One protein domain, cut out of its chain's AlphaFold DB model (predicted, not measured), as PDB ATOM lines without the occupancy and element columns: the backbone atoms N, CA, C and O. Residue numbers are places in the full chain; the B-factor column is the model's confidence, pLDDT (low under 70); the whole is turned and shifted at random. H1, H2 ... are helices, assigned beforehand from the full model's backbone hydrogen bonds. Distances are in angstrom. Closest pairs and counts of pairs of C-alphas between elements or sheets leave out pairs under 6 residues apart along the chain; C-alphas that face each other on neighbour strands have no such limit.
ATOM      1  N   ALA A  73      54.992 103.207 -13.250       83.56
ATOM      2  CA  ALA A  73      56.133 102.762 -12.503       83.56
ATOM      3  C   ALA A  73      55.955 102.831 -10.968       83.56
ATOM      4  O   ALA A  73      56.352 101.905 -10.257       83.56
ATOM      5  N   GLY A  74      55.338 103.894 -10.443       86.62
ATOM      6  CA  GLY A  74      55.091 104.073  -9.008       86.62
ATOM      7  C   GLY A  74      54.094 103.056  -8.448       86.62
ATOM      8  O   GLY A  74      54.327 102.478  -7.386       86.62
ATOM      9  N   TRP A  75      53.027 102.769  -9.195       88.88
ATOM     10  CA  TRP A  75      52.020 101.769  -8.827       88.88
ATOM     11  C   TRP A  75      52.572 100.343  -8.844       88.88
ATOM     12  O   TRP A  75      52.365  99.587  -7.893       88.88
ATOM     13  N   ILE A  76      53.333  99.989  -9.882       91.25
ATOM     14  CA  ILE A  76      54.015  98.690  -9.948       91.25
ATOM     15  C   ILE A  76      55.016  98.560  -8.789       91.25
ATOM     16  O   ILE A  76      55.087  97.496  -8.173       91.25
ATOM     17  N   LEU A  77      55.730  99.639  -8.424       94.06
ATOM     18  CA  LEU A  77      56.659  99.624  -7.284       94.06
ATOM     19  C   LEU A  77      55.919  99.326  -5.985       94.06
ATOM     20  O   LEU A  77      56.345  98.471  -5.213       94.06
ATOM     21  N   LYS A  78      54.810 100.034  -5.756       94.81
ATOM     22  CA  LYS A  78      53.956  99.854  -4.583       94.81
ATOM     23  C   LYS A  78      53.496  98.405  -4.470       94.81
ATOM     24  O   LYS A  78      53.701  97.788  -3.432       94.81
ATOM     25  N   HIS A  79      52.966  97.849  -5.558       93.69
ATOM     26  CA  HIS A  79      52.473  96.477  -5.590       93.69
ATOM     27  C   HIS A  79      53.588  95.446  -5.363       93.69
ATOM     28  O   HIS A  79      53.410  94.495  -4.605       93.69
ATOM     29  N   ALA A  80      54.764  95.651  -5.967       94.06
ATOM     30  CA  ALA A  80      55.922  94.785  -5.762       94.06
ATOM     31  C   ALA A  80      56.422  94.823  -4.307       94.06
ATOM     32  O   ALA A  80      56.780  93.783  -3.753       94.06
ATOM     33  N   LEU A  81      56.409  96.000  -3.671       94.50
ATOM     34  CA  LEU A  81      56.732  96.155  -2.253       94.50
ATOM     35  C   LEU A  81      55.682  95.483  -1.358       94.50
ATOM     36  O   LEU A  81      56.053  94.713  -0.473       94.50
ATOM     37  N   ASP A  82      54.389  95.701  -1.620       93.75
ATOM     38  CA  ASP A  82      53.296  95.058  -0.880       93.75
ATOM     39  C   ASP A  82      53.442  93.527  -0.943       93.75
ATOM     40  O   ASP A  82      53.454  92.866   0.093       93.75
ATOM     41  N   LEU A  83      53.665  92.954  -2.132       92.50
ATOM     42  CA  LEU A  83      53.879  91.513  -2.305       92.50
ATOM     43  C   LEU A  83      55.124  90.997  -1.577       92.50
ATOM     44  O   LEU A  83      55.083  89.909  -0.999       92.50
ATOM     45  N   HIS A  84      56.225  91.752  -1.598       91.25
ATOM     46  CA  HIS A  84      57.472  91.338  -0.957       91.25
ATOM     47  C   HIS A  84      57.330  91.234   0.566       91.25
ATOM     48  O   HIS A  84      57.845  90.293   1.166       91.25
ATOM     49  N   PHE A  85      56.597  92.160   1.192       89.25
ATOM     50  CA  PHE A  85      56.449  92.188   2.648       89.25
ATOM     51  C   PHE A  85      55.198  91.478   3.187       89.25
ATOM     52  O   PHE A  85      55.211  91.071   4.351       89.25
ATOM     53  N   LEU A  86      54.140  91.305   2.383       88.25
ATOM     54  CA  LEU A  86      52.953  90.517   2.755       88.25
ATOM     55  C   LEU A  86      53.191  89.012   2.644       88.25
ATOM     56  O   LEU A  86      52.552  88.233   3.349       88.25
ATOM     57  N   LYS A  87      54.101  88.579   1.765       87.06
ATOM     58  CA  LYS A  87      54.460  87.169   1.647       87.06
ATOM     59  C   LYS A  87      55.298  86.782   2.861       87.06
ATOM     60  O   LYS A  87      56.510  86.970   2.867       87.06
ATOM     61  N   GLU A  88      54.649  86.242   3.891       75.81
ATOM     62  CA  GLU A  88      55.314  85.603   5.026       75.81
ATOM     63  C   GLU A  88      56.173  84.443   4.509       75.81
ATOM     64  O   GLU A  88      55.718  83.309   4.367       75.81
ATOM     65  N   ARG A  89      57.426  84.730   4.141       73.94
ATOM     66  CA  ARG A  89      58.375  83.676   3.812       73.94
ATOM     67  C   ARG A  89      58.819  83.036   5.123       73.94
ATOM     68  O   ARG A  89      59.343  83.758   5.977       73.94
ATOM     69  N   PRO A  90      58.646  81.713   5.294       78.19
ATOM     70  CA  PRO A  90      59.330  81.011   6.364       78.19
ATOM     71  C   PRO A  90      60.826  81.270   6.192       78.19
ATOM     72  O   PRO A  90      61.352  81.206   5.080       78.19
ATOM     73  N   PHE A  91      61.471  81.659   7.286       68.69
ATOM     74  CA  PHE A  91      62.855  82.110   7.332       68.69
ATOM     75  C   PHE A  91      63.790  80.926   7.019       68.69
ATOM     76  O   PHE A  91      64.275  80.250   7.918       68.69
ATOM     77  N   LEU A  92      63.964  80.612   5.734       79.56
ATOM     78  CA  LEU A  92      64.937  79.640   5.243       79.56
ATOM     79  C   LEU A  92      66.273  80.367   5.082       79.56
ATOM     80  O   LEU A  92      66.401  81.258   4.240       79.56
ATOM     81  N   GLU A  93      67.231  79.975   5.922       80.06
ATOM     82  CA  GLU A  93      68.518  80.634   6.196       80.06
ATOM     83  C   GLU A  93      69.396  80.870   4.944       80.06
ATOM     84  O   GLU A  93      70.244  81.757   4.953       80.06
ATOM     85  N   ASP A  94      69.115  80.177   3.833       79.25
ATOM     86  CA  ASP A  94      69.896  80.236   2.587       79.25
ATOM     87  C   ASP A  94      69.256  81.043   1.443       79.25
ATOM     88  O   ASP A  94      69.830  81.152   0.355       79.25
ATOM     89  N   THR A  95      68.060  81.614   1.627       72.62
ATOM     90  CA  THR A  95      67.458  82.432   0.558       72.62
ATOM     91  C   THR A  95      68.070  83.835   0.514       72.62
ATOM     92  O   THR A  95      68.202  84.475   1.558       72.62
ATOM     93  N   PRO A  96      68.441  84.351  -0.680       74.38
ATOM     94  CA  PRO A  96      68.977  85.698  -0.804       74.38
ATOM     95  C   PRO A  96      67.977  86.681  -0.188       74.38
ATOM     96  O   PRO A  96      66.785  86.629  -0.507       74.38
ATOM     97  N   PRO A  97      68.435  87.573   0.701       73.56
ATOM     98  CA  PRO A  97      67.549  88.308   1.597       73.56
ATOM     99  C   PRO A  97      66.743  89.408   0.888       73.56
ATOM    100  O   PRO A  97      65.938  90.099   1.511       73.56
ATOM    101  N   PHE A  98      66.956  89.580  -0.417       82.19
ATOM    102  CA  PHE A  98      66.295  90.574  -1.236       82.19
ATOM    103  C   PHE A  98      65.900  89.969  -2.581       82.19
ATOM    104  O   PHE A  98      66.739  89.392  -3.275       82.19
ATOM    105  N   ASP A  99      64.618  90.086  -2.940       89.12
ATOM    106  CA  ASP A  99      64.101  89.525  -4.186       89.12
ATOM    107  C   ASP A  99      64.755  90.228  -5.389       89.12
ATOM    108  O   ASP A  99      64.569  91.439  -5.552       89.12
ATOM    109  N   PRO A 100      65.490  89.502  -6.257       90.94
ATOM    110  CA  PRO A 100      66.179  90.108  -7.395       90.94
ATOM    111  C   PRO A 100      65.276  90.963  -8.305       90.94
ATOM    112  O   PRO A 100      65.708  92.055  -8.676       90.94
ATOM    113  N   PRO A 101      64.016  90.565  -8.602       92.44
ATOM    114  CA  PRO A 101      63.118  91.382  -9.422       92.44
ATOM    115  C   PRO A 101      62.773  92.734  -8.786       92.44
ATOM    116  O   PRO A 101      62.751  93.755  -9.466       92.44
ATOM    117  N   LEU A 102      62.547  92.769  -7.467       93.25
ATOM    118  CA  LEU A 102      62.260  94.015  -6.752       93.25
ATOM    119  C   LEU A 102      63.491  94.932  -6.738       93.25
ATOM    120  O   LEU A 102      63.366  96.149  -6.868       93.25
ATOM    121  N   ALA A 103      64.685  94.348  -6.616       93.31
ATOM    122  CA  ALA A 103      65.944  95.082  -6.658       93.31
ATOM    123  C   ALA A 103      66.169  95.778  -8.001       93.31
ATOM    124  O   ALA A 103      66.553  96.949  -8.034       93.31
ATOM    125  N   GLU A 104      65.928  95.058  -9.094       94.12
ATOM    126  CA  GLU A 104      66.025  95.587 -10.451       94.12
ATOM    127  C   GLU A 104      65.000  96.696 -10.679       94.12
ATOM    128  O   GLU A 104      65.343  97.770 -11.168       94.12
ATOM    129  N   TYR A 105      63.786  96.508 -10.176       94.88
ATOM    130  CA  TYR A 105      62.733  97.495 -10.311       94.88
ATOM    131  C   TYR A 105      63.006  98.797  -9.535       94.88
ATOM    132  O   TYR A 105      62.896  99.901 -10.071       94.88
ATOM    133  N   ILE A 106      63.472  98.700  -8.284       94.75
ATOM    134  CA  ILE A 106      63.903  99.875  -7.506       94.75
ATOM    135  C   ILE A 106      65.090 100.573  -8.186       94.75
ATOM    136  O   ILE A 106      65.208 101.798  -8.122       94.75
ATOM    137  N   LYS A 107      65.964  99.816  -8.860       94.75
ATOM    138  CA  LYS A 107      67.079 100.361  -9.646       94.75
ATOM    139  C   LYS A 107      66.599 101.145 -10.855       94.75
ATOM    140  O   LYS A 107      67.128 102.228 -11.092       94.75
ATOM    141  N   GLU A 108      65.608 100.650 -11.583       94.44
ATOM    142  CA  GLU A 108      64.996 101.380 -12.694       94.44
ATOM    143  C   GLU A 108      64.346 102.678 -12.217       94.44
ATOM    144  O   GLU A 108      64.648 103.739 -12.761       94.44
ATOM    145  N   VAL A 109      63.559 102.624 -11.138       94.31
ATOM    146  CA  VAL A 109      62.955 103.819 -10.527       94.31
ATOM    147  C   VAL A 109      64.035 104.810 -10.087       94.31
ATOM    148  O   VAL A 109      63.927 106.005 -10.354       94.31
ATOM    149  N   PHE A 110      65.128 104.341  -9.481       94.25
ATOM    150  CA  PHE A 110      66.253 105.206  -9.121       94.25
ATOM    151  C   PHE A 110      66.924 105.846 -10.347       94.25
ATOM    152  O   PHE A 110      67.259 107.027 -10.305       94.25
ATOM    153  N   ILE A 111      67.109 105.100 -11.440       93.56
ATOM    154  CA  ILE A 111      67.687 105.618 -12.690       93.56
ATOM    155  C   ILE A 111      66.764 106.658 -13.336       93.56
ATOM    156  O   ILE A 111      67.259 107.651 -13.865       93.56
ATOM    157  N   GLN A 112      65.445 106.461 -13.274       92.44
ATOM    158  CA  GLN A 112      64.463 107.430 -13.762       92.44
ATOM    159  C   GLN A 112      64.490 108.717 -12.923       92.44
ATOM    160  O   GLN A 112      64.552 109.813 -13.475       92.44
ATOM    161  N   LEU A 113      64.534 108.584 -11.594       91.44
ATOM    162  CA  LEU A 113      64.601 109.709 -10.653       91.44
ATOM    163  C   LEU A 113      65.942 110.464 -10.692       91.44
ATOM    164  O   LEU A 113      65.989 111.669 -10.457       91.44
ATOM    165  N   ASP A 114      67.045 109.776 -10.992       93.25
ATOM    166  CA  ASP A 114      68.366 110.364 -11.245       93.25
ATOM    167  C   ASP A 114      68.709 110.282 -12.739       93.25
ATOM    168  O   ASP A 114      69.781 109.810 -13.121       93.25
ATOM    169  N   TYR A 115      67.806 110.781 -13.593       90.56
ATOM    170  CA  TYR A 115      67.949 110.780 -15.057       90.56
ATOM    171  C   TYR A 115      69.325 111.285 -15.536       90.56
ATOM    172  O   TYR A 115      69.910 110.777 -16.494       90.56
ATOM    173  N   HIS A 116      69.908 112.258 -14.825       89.31
ATOM    174  CA  HIS A 116      71.220 112.830 -15.139       89.31
ATOM    175  C   HIS A 116      72.424 112.056 -14.562       89.31
ATOM    176  O   HIS A 116      73.563 112.503 -14.731       89.31
ATOM    177  N   LYS A 117      72.213 110.927 -13.872       88.75
ATOM    178  CA  LYS A 117      73.253 110.111 -13.205       88.75
ATOM    179  C   LYS A 117      74.141 110.933 -12.263       88.75
ATOM    180  O   LYS A 117      75.348 110.705 -12.097       88.75
ATOM    181  N   THR A 118      73.556 111.961 -11.662       87.44
ATOM    182  CA  THR A 118      74.247 112.907 -10.783       87.44
ATOM    183  C   THR A 118      74.385 112.379  -9.358       87.44
ATOM    184  O   THR A 118      75.227 112.871  -8.595       87.44
ATOM    185  N   GLY A 119      73.644 111.328  -9.015       87.62
ATOM    186  CA  GLY A 119      73.419 110.854  -7.659       87.62
ATOM    187  C   GLY A 119      72.556 111.833  -6.867       87.62
ATOM    188  O   GLY A 119      72.770 111.977  -5.664       87.62
ATOM    189  N   THR A 120      71.675 112.592  -7.527       86.25
ATOM    190  CA  THR A 120      70.764 113.528  -6.854       86.25
ATOM    191  C   THR A 120      69.374 113.440  -7.459       86.25
ATOM    192  O   THR A 120      69.226 113.689  -8.648       86.25
ATOM    193  N   VAL A 121      68.381 113.153  -6.620       85.69
ATOM    194  CA  VAL A 121      66.956 113.179  -6.975       85.69
ATOM    195  C   VAL A 121      66.391 114.554  -6.605       85.69
ATOM    196  O   VAL A 121      66.808 115.134  -5.592       85.69
ATOM    197  N   SER A 122      65.511 115.115  -7.441       86.62
ATOM    198  CA  SER A 122      64.831 116.376  -7.121       86.62
ATOM    199  C   SER A 122      63.883 116.185  -5.930       86.62
ATOM    200  O   SER A 122      63.527 115.062  -5.572       86.62
ATOM    201  N   ARG A 123      63.507 117.277  -5.257       84.00
ATOM    202  CA  ARG A 123      62.578 117.164  -4.127       84.00
ATOM    203  C   ARG A 123      61.188 116.790  -4.631       84.00
ATOM    204  O   ARG A 123      60.519 115.973  -4.019       84.00
ATOM    205  N   GLU A 124      60.797 117.391  -5.742       88.44
ATOM    206  CA  GLU A 124      59.494 117.255  -6.367       88.44
ATOM    207  C   GLU A 124      59.260 115.809  -6.826       88.44
ATOM    208  O   GLU A 124      58.259 115.209  -6.447       88.44
ATOM    209  N   ASP A 125      60.224 115.207  -7.530       88.25
ATOM    210  CA  ASP A 125      60.118 113.813  -7.992       88.25
ATOM    211  C   ASP A 125      60.094 112.825  -6.817       88.25
ATOM    212  O   ASP A 125      59.411 111.801  -6.849       88.25
ATOM    213  N   PHE A 126      60.825 113.144  -5.747       86.12
ATOM    214  CA  PHE A 126      60.821 112.346  -4.530       86.12
ATOM    215  C   PHE A 126      59.486 112.451  -3.770       86.12
ATOM    216  O   PHE A 126      58.959 111.438  -3.315       86.12
ATOM    217  N   ASP A 127      58.908 113.652  -3.664       86.94
ATOM    218  CA  ASP A 127      57.597 113.866  -3.045       86.94
ATOM    219  C   ASP A 127      56.490 113.139  -3.841       86.94
ATOM    220  O   ASP A 127      55.590 112.548  -3.239       86.94
ATOM    221  N   ILE A 128      56.595 113.092  -5.176       89.69
ATOM    222  CA  ILE A 128      55.717 112.299  -6.054       89.69
ATOM    223  C   ILE A 128      55.868 110.797  -5.772       89.69
ATOM    224  O   ILE A 128      54.865 110.109  -5.577       89.69
ATOM    225  N   LEU A 129      57.102 110.286  -5.683       93.00
ATOM    226  CA  LEU A 129      57.358 108.888  -5.314       93.00
ATOM    227  C   LEU A 129      56.740 108.549  -3.949       93.00
ATOM    228  O   LEU A 129      56.080 107.521  -3.805       93.00
ATOM    229  N   CYS A 130      56.922 109.416  -2.949       91.31
ATOM    230  CA  CYS A 130      56.318 109.242  -1.631       91.31
ATOM    231  C   CYS A 130      54.792 109.197  -1.698       91.31
ATOM    232  O   CYS A 130      54.192 108.357  -1.030       91.31
ATOM    233  N   ARG A 131      54.179 110.055  -2.519       92.38
ATOM    234  CA  ARG A 131      52.728 110.082  -2.719       92.38
ATOM    235  C   ARG A 131      52.213 108.775  -3.315       92.38
ATOM    236  O   ARG A 131      51.247 108.237  -2.796       92.38
ATOM    237  N   PHE A 132      52.881 108.232  -4.334       93.06
ATOM    238  CA  PHE A 132      52.495 106.946  -4.930       93.06
ATOM    239  C   PHE A 132      52.638 105.770  -3.962       93.06
ATOM    240  O   PHE A 132      51.833 104.842  -3.977       93.06
ATOM    241  N   LEU A 133      53.660 105.803  -3.109       94.12
ATOM    242  CA  LEU A 133      53.942 104.739  -2.148       94.12
ATOM    243  C   LEU A 133      53.158 104.861  -0.832       94.12
ATOM    244  O   LEU A 133      53.371 104.047   0.067       94.12
ATOM    245  N   ASP A 134      52.287 105.867  -0.695       93.12
ATOM    246  CA  ASP A 134      51.633 106.254   0.563       93.12
ATOM    247  C   ASP A 134      52.632 106.435   1.726       93.12
ATOM    248  O   ASP A 134      52.345 106.157   2.894       93.12
ATOM    249  N   ILE A 135      53.853 106.882   1.418       92.62
ATOM    250  CA  ILE A 135      54.850 107.227   2.429       92.62
ATOM    251  C   ILE A 135      54.534 108.645   2.882       92.62
ATOM    252  O   ILE A 135      54.648 109.597   2.110       92.62
ATOM    253  N   THR A 136      54.156 108.797   4.151       83.44
ATOM    254  CA  THR A 136      53.905 110.106   4.754       83.44
ATOM    255  C   THR A 136      55.189 110.930   4.755       83.44
ATOM    256  O   THR A 136      56.090 110.759   5.576       83.44
ATOM    257  N   SER A 137      55.283 111.831   3.781       68.38
ATOM    258  CA  SER A 137      56.424 112.711   3.558       68.38
ATOM    259  C   SER A 137      56.626 113.668   4.748       68.38
ATOM    260  O   SER A 137      57.749 113.998   5.122       68.38
ATOM    261  N   SER A 138      55.561 114.060   5.441       57.94
ATOM    262  CA  SER A 138      55.658 114.770   6.718       57.94
ATOM    263  C   SER A 138      55.489 113.802   7.892       57.94
ATOM    264  O   SER A 138      54.571 112.981   7.844       57.94
ATOM    265  N   PRO A 139      56.266 113.916   8.992       53.34
ATOM    266  CA  PRO A 139      55.874 113.258  10.236       53.34
ATOM    267  C   PRO A 139      54.424 113.651  10.564       53.34
ATOM    268  O   PRO A 139      54.057 114.798  10.277       53.34
ATOM    269  N   ARG A 207      62.809 114.115  11.794       47.72
ATOM    270  CA  ARG A 207      62.976 114.854  10.542       47.72
ATOM    271  C   ARG A 207      62.658 113.922   9.373       47.72
ATOM    272  O   ARG A 207      63.132 112.781   9.403       47.72
ATOM    273  N   PRO A 208      61.917 114.384   8.355       50.09
ATOM    274  CA  PRO A 208      61.763 113.608   7.135       50.09
ATOM    275  C   PRO A 208      63.155 113.291   6.583       50.09
ATOM    276  O   PRO A 208      64.073 114.108   6.655       50.09
ATOM    277  N   PHE A 209      63.379 112.060   6.141       57.69
ATOM    278  CA  PHE A 209      64.736 111.524   6.020       57.69
ATOM    279  C   PHE A 209      65.592 112.202   4.933       57.69
ATOM    280  O   PHE A 209      66.818 112.202   5.037       57.69
ATOM    281  N   TRP A 210      64.985 112.882   3.954       57.62
ATOM    282  CA  TRP A 210      65.721 113.747   3.023       57.62
ATOM    283  C   TRP A 210      66.298 115.005   3.701       57.62
ATOM    284  O   TRP A 210      67.253 115.598   3.203       57.62
ATOM    285  N   GLU A 211      65.784 115.406   4.873       56.44
ATOM    286  CA  GLU A 211      66.404 116.410   5.752       56.44
ATOM    287  C   GLU A 211      67.480 115.827   6.682       56.44
ATOM    288  O   GLU A 211      68.283 116.587   7.236       56.44
ATOM    289  N   LEU A 212      67.527 114.499   6.862       49.69
ATOM    290  CA  LEU A 212      68.652 113.806   7.510       49.69
ATOM    291  C   LEU A 212      69.869 113.703   6.578       49.69
ATOM    292  O   LEU A 212      70.971 113.371   7.025       49.69
ATOM    293  N   TRP A 213      69.726 114.080   5.304       56.72
ATOM    294  CA  TRP A 213      70.872 114.379   4.459       56.72
ATOM    295  C   TRP A 213      71.608 115.602   5.010       56.72
ATOM    296  O   TRP A 213      70.986 116.628   5.298       56.72
ATOM    297  N   PRO A 214      72.939 115.541   5.186       40.72
ATOM    298  CA  PRO A 214      73.655 116.588   5.888       40.72
ATOM    299  C   PRO A 214      73.603 117.906   5.103       40.72
ATOM    300  O   PRO A 214      74.459 118.197   4.275       40.72
ATOM    301  N   GLN A 215      72.654 118.779   5.452       46.94
ATOM    302  CA  GLN A 215      72.666 120.196   5.077       46.94
ATOM    303  C   GLN A 215      73.777 120.981   5.796       46.94
ATOM    304  O   GLN A 215      73.949 122.186   5.580       46.94
ATOM    305  N   LYS A 216      74.588 120.327   6.641       44.53
ATOM    306  CA  LYS A 216      75.760 120.950   7.259       44.53
ATOM    307  C   LYS A 216      76.851 121.193   6.205       44.53
ATOM    308  O   LYS A 216      77.771 120.411   6.021       44.53
ATOM    309  N   LYS A 217      76.738 122.375   5.592       50.31
ATOM    310  CA  LYS A 217      77.743 123.132   4.830       50.31
ATOM    311  C   LYS A 217      78.194 122.491   3.502       50.31
ATOM    312  O   LYS A 217      79.184 121.779   3.412       50.31
ATOM    313  N   ARG A 218      77.541 122.944   2.422       55.22
ATOM    314  CA  ARG A 218      78.076 123.088   1.045       55.22
ATOM    315  C   ARG A 218      78.442 121.834   0.236       55.22
ATOM    316  O   ARG A 218      78.873 122.005  -0.903       55.22
ATOM    317  N   ARG A 219      78.239 120.608   0.720       56.44
ATOM    318  CA  ARG A 219      78.442 119.402  -0.101       56.44
ATOM    319  C   ARG A 219      77.127 118.662  -0.305       56.44
ATOM    320  O   ARG A 219      76.595 118.096   0.639       56.44
ATOM    321  N   LYS A 220      76.621 118.673  -1.543       69.94
ATOM    322  CA  LYS A 220      75.575 117.741  -1.978       69.94
ATOM    323  C   LYS A 220      76.155 116.332  -1.814       69.94
ATOM    324  O   LYS A 220      77.136 116.012  -2.488       69.94
ATOM    325  N   LYS A 221      75.647 115.546  -0.860       74.44
ATOM    326  CA  LYS A 221      76.012 114.129  -0.750       74.44
ATOM    327  C   LYS A 221      75.403 113.439  -1.972       74.44
ATOM    328  O   LYS A 221      74.220 113.630  -2.227       74.44
ATOM    329  N   ARG A 222      76.218 112.728  -2.753       82.69
ATOM    330  CA  ARG A 222      75.706 111.895  -3.849       82.69
ATOM    331  C   ARG A 222      75.048 110.681  -3.206       82.69
ATOM    332  O   ARG A 222      75.693 110.023  -2.390       82.69
ATOM    333  N   LEU A 223      73.782 110.454  -3.519       83.06
ATOM    334  CA  LEU A 223      73.029 109.305  -3.053       83.06
ATOM    335  C   LEU A 223      73.535 108.079  -3.817       83.06
ATOM    336  O   LEU A 223      73.543 108.083  -5.048       83.06
ATOM    337  N   ASN A 224      74.021 107.072  -3.094       92.25
ATOM    338  CA  ASN A 224      74.312 105.781  -3.710       92.25
ATOM    339  C   ASN A 224      73.004 104.993  -3.850       92.25
ATOM    340  O   ASN A 224      72.114 105.146  -3.013       92.25
ATOM    341  N   PHE A 225      72.913 104.127  -4.857       93.00
ATOM    342  CA  PHE A 225      71.742 103.281  -5.080       93.00
ATOM    343  C   PHE A 225      71.376 102.474  -3.823       93.00
ATOM    344  O   PHE A 225      70.235 102.493  -3.388       93.00
ATOM    345  N   GLU A 226      72.362 101.875  -3.149       93.31
ATOM    346  CA  GLU A 226      72.143 101.136  -1.895       93.31
ATOM    347  C   GLU A 226      71.586 102.009  -0.761       93.31
ATOM    348  O   GLU A 226      70.747 101.560   0.018       93.31
ATOM    349  N   GLU A 227      72.043 103.264  -0.654       91.38
ATOM    350  CA  GLU A 227      71.526 104.199   0.351       91.38
ATOM    351  C   GLU A 227      70.077 104.591   0.039       91.38
ATOM    352  O   GLU A 227      69.267 104.711   0.963       91.38
ATOM    353  N   PHE A 228      69.748 104.764  -1.247       93.00
ATOM    354  CA  PHE A 228      68.387 105.024  -1.707       93.00
ATOM    355  C   PHE A 228      67.464 103.842  -1.398       93.00
ATOM    356  O   PHE A 228      66.478 104.029  -0.691       93.00
ATOM    357  N   THR A 229      67.823 102.632  -1.838       94.12
ATOM    358  CA  THR A 229      67.031 101.412  -1.633       94.12
ATOM    359  C   THR A 229      66.800 101.148  -0.149       94.12
ATOM    360  O   THR A 229      65.661 100.933   0.257       94.12
ATOM    361  N   ARG A 230      67.841 101.244   0.695       93.31
ATOM    362  CA  ARG A 230      67.682 101.072   2.148       93.31
ATOM    363  C   ARG A 230      66.721 102.104   2.736       93.31
ATOM    364  O   ARG A 230      65.798 101.727   3.449       93.31
ATOM    365  N   SER A 231      66.897 103.386   2.407       90.69
ATOM    366  CA  SER A 231      66.024 104.446   2.937       90.69
ATOM    367  C   SER A 231      64.573 104.262   2.492       90.69
ATOM    368  O   SER A 231      63.658 104.452   3.287       90.69
ATOM    369  N   LEU A 232      64.360 103.883   1.231       94.06
ATOM    370  CA  LEU A 232      63.037 103.654   0.665       94.06
ATOM    371  C   LEU A 232      62.310 102.516   1.393       94.06
ATOM    372  O   LEU A 232      61.182 102.704   1.844       94.06
ATOM    373  N   LEU A 233      62.977 101.370   1.563       94.50
ATOM    374  CA  LEU A 233      62.406 100.204   2.239       94.50
ATOM    375  C   LEU A 233      62.149 100.463   3.726       94.50
ATOM    376  O   LEU A 233      61.110 100.060   4.236       94.50
ATOM    377  N   GLU A 234      63.050 101.163   4.422       93.44
ATOM    378  CA  GLU A 234      62.851 101.528   5.831       93.44
ATOM    379  C   GLU A 234      61.607 102.406   6.019       93.44
ATOM    380  O   GLU A 234      60.833 102.196   6.954       93.44
ATOM    381  N   GLN A 235      61.394 103.386   5.135       91.25
ATOM    382  CA  GLN A 235      60.255 104.305   5.232       91.25
ATOM    383  C   GLN A 235      58.945 103.651   4.825       91.25
ATOM    384  O   GLN A 235      57.930 103.868   5.482       91.25
ATOM    385  N   TRP A 236      58.976 102.827   3.783       94.38
ATOM    386  CA  TRP A 236      57.819 102.057   3.361       94.38
ATOM    387  C   TRP A 236      57.406 101.038   4.434       94.38
ATOM    388  O   TRP A 236      56.243 100.972   4.822       94.38
ATOM    389  N   ALA A 237      58.365 100.317   5.027       93.44
ATOM    390  CA  ALA A 237      58.082  99.418   6.143       93.44
ATOM    391  C   ALA A 237      57.498 100.182   7.336       93.44
ATOM    392  O   ALA A 237      56.513  99.751   7.934       93.44
ATOM    393  N   LYS A 238      58.053 101.359   7.644       93.31
ATOM    394  CA  LYS A 238      57.548 102.222   8.712       93.31
ATOM    395  C   LYS A 238      56.120 102.714   8.450       93.31
ATOM    396  O   LYS A 238      55.337 102.743   9.397       93.31
ATOM    397  N   SER A 239      55.766 103.088   7.216       93.50
ATOM    398  CA  SER A 239      54.406 103.547   6.885       93.50
ATOM    399  C   SER A 239      53.375 102.419   6.974       93.50
ATOM    400  O   SER A 239      52.236 102.668   7.358       93.50
ATOM    401  N   LYS A 240      53.788 101.176   6.708       93.75
ATOM    402  CA  LYS A 240      52.950  99.972   6.823       93.75
ATOM    403  C   LYS A 240      52.985  99.308   8.209       93.75
ATOM    404  O   LYS A 240      52.355  98.274   8.399       93.75
ATOM    405  N   GLY A 241      53.713  99.871   9.179       93.56
ATOM    406  CA  GLY A 241      53.827  99.307  10.532       93.56
ATOM    407  C   GLY A 241      54.657  98.017  10.619       93.56
ATOM    408  O   GLY A 241      54.536  97.261  11.579       93.56
ATOM    409  N   ILE A 242      55.512  97.753   9.631       93.75
ATOM    410  CA  ILE A 242      56.391  96.585   9.580       93.75
ATOM    411  C   ILE A 242      57.664  96.864  10.394       93.75
ATOM    412  O   ILE A 242      58.266  97.935  10.302       93.75
ATOM    413  N   SER A 243      58.110  95.881  11.187       93.31
ATOM    414  CA  SER A 243      59.344  95.999  11.976       93.31
ATOM    415  C   SER A 243      60.574  96.230  11.089       93.31
ATOM    416  O   SER A 243      60.839  95.465  10.159       93.31
ATOM    417  N   LEU A 244      61.395  97.225  11.450       91.94
ATOM    418  CA  LEU A 244      62.655  97.551  10.767       91.94
ATOM    419  C   LEU A 244      63.668  96.394  10.779       91.94
ATOM    420  O   LEU A 244      64.567  96.364   9.943       91.94
ATOM    421  N   SER A 245      63.527  95.423  11.689       90.62
ATOM    422  CA  SER A 245      64.367  94.218  11.690       90.62
ATOM    423  C   SER A 245      64.242  93.424  10.387       90.62
ATOM    424  O   SER A 245      65.260  92.984   9.863       90.62
ATOM    425  N   LYS A 246      63.032  93.330   9.812       89.69
ATOM    426  CA  LYS A 246      62.798  92.641   8.532       89.69
ATOM    427  C   LYS A 246      63.530  93.335   7.381       89.69
ATOM    428  O   LYS A 246      64.169  92.671   6.577       89.69
ATOM    429  N   VAL A 247      63.507  94.669   7.356       92.00
ATOM    430  CA  VAL A 247      64.221  95.470   6.344       92.00
ATOM    431  C   VAL A 247      65.735  95.352   6.504       92.00
ATOM    432  O   VAL A 247      66.458  95.234   5.520       92.00
ATOM    433  N   ASN A 248      66.234  95.360   7.742       91.06
ATOM    434  CA  ASN A 248      67.668  95.258   8.010       91.06
ATOM    435  C   ASN A 248      68.258  93.912   7.583       91.06
ATOM    436  O   ASN A 248      69.443  93.860   7.276       91.06
ATOM    437  N   HIS A 249      67.460  92.844   7.537       88.81
ATOM    438  CA  HIS A 249      67.911  91.549   7.029       88.81
ATOM    439  C   HIS A 249      68.109  91.551   5.510       88.81
ATOM    440  O   HIS A 249      68.990  90.842   5.037       88.81
ATOM    441  N   CYS A 250      67.399  92.410   4.763       89.12
ATOM    442  CA  CYS A 250      67.568  92.574   3.313       89.12
ATOM    443  C   CYS A 250      68.945  93.113   2.909       89.12
ATOM    444  O   CYS A 250      69.332  93.001   1.746       89.12
ATOM    445  N   PHE A 251      69.692  93.705   3.845       89.56
ATOM    446  CA  PHE A 251      71.002  94.277   3.571       89.56
ATOM    447  C   PHE A 251      72.078  93.591   4.408       89.56
ATOM    448  O   PHE A 251      71.926  93.493   5.627       89.56
ATOM    449  N   PRO A 252      73.217  93.199   3.809       84.94
ATOM    450  CA  PRO A 252      74.340  92.726   4.598       84.94
ATOM    451  C   PRO A 252      74.765  93.826   5.587       84.94
ATOM    452  O   PRO A 252      74.730  95.019   5.239       84.94
ATOM    453  N   PRO A 253      75.161  93.462   6.821       82.44
ATOM    454  CA  PRO A 253      75.651  94.429   7.789       82.44
ATOM    455  C   PRO A 253      76.804  95.205   7.158       82.44
ATOM    456  O   PRO A 253      77.775  94.619   6.677       82.44
TER     457      PRO A 253
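Overview. This is residues 73 to 139 and 207 to 253 of the 613 residues of an uncharacterized protein of Lepeophtheirus salmonis (UniProt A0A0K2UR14). Five helices make a crossed cluster round H4: H1 and H2 form a helical hairpin side by side, H4 crosses H2 with its first residues, and the short H5 folds back on H4, while H3 meets the beginning of H1. Two loops, residues 87 to 95 and residues 214 to 219, stick out from this body at opposite ends of the longest axis. The printed part has 114 residues with five named helices, in the order H1, H2, H3, H4, H5, and no named strand; the class is all helix. The whole is compact, with a radius of gyration of the C-alphas of 14.4 A, and elongated, spanning 46 by 30 by 29 A.

Along the chain. The longest helix, H4, holds residues 225 to 239 and runs 21.1 A, from C-alpha 225 at (71.742, 103.281, -5.080) to C-alpha 239 at (54.406, 103.547, 6.885). H2, residues 100 to 113, is 19.9 A long. H1, residues 73 to 86, is 19.8 A long and begins with C-alpha 73 at (56.133, 102.762, -12.503). H3 holds residues 123 to 132 and is 14.4 A long. H5, residues 244 to 249, ends with C-alpha 249 at (67.911, 91.549, 7.029).

Arrangement. The helix packing is mostly crossed, one of four touching pairs being at a shallow tilt. H4 touches H2 with residues 225 to 229 alone, about perpendicular at 77 degrees; the closest C-alphas, of Thr 229 and Ile 106, are 6.8 A apart. H4 and H5 form a helical hairpin and touch at a tilt of 35.1 degrees, only just steep, opposite ways, with the C-alphas of Glu 234 and Val 247 closest at 6.2 A. H4 and H1 are near each other, with 9 pairs of C-alphas within 10 A. H1 and H2 form the other helical hairpin; they touch at a shallow tilt of 32 degrees, only just short of steep, opposite ways, with the C-alphas of Ala 80 and Leu 102 closest at 6.5 A. H1 touches H3 with residues 74 to 78 alone, at a steep tilt of 53 degrees, the same way; the closest C-alphas are those of Gly 74 and Phe 132, 5.6 A apart. H2 and H3 are close but not clearly touching: the C-alphas of Leu 113 and Asp 125 are closest, at 6.6 A. H3 is apart from H4 and from H5. In H1, H2, H3, H4 and H5 every O i to N i+4 pair is within hydrogen-bond range.

Size, cuts and confidence. The C-alphas of Pro 90 and Arg 218, the two farthest apart, are 46.4 A apart. Without the stretches that stand free, residues 87 to 95 and 214 to 219, the body spans 32 by 29 by 29 A. Residues 140 to 206 are cut out and not printed, and C-alphas 139 and 207 are 7.3 A apart across the cut. The link from H1 to H2 is long, that from H2 to H3 is short, and that from H4 to H5 is tight. The mean pLDDT of the printed part is 83.9; residue 91, residues 137 to 139 and residues 207 to 220 are under 70.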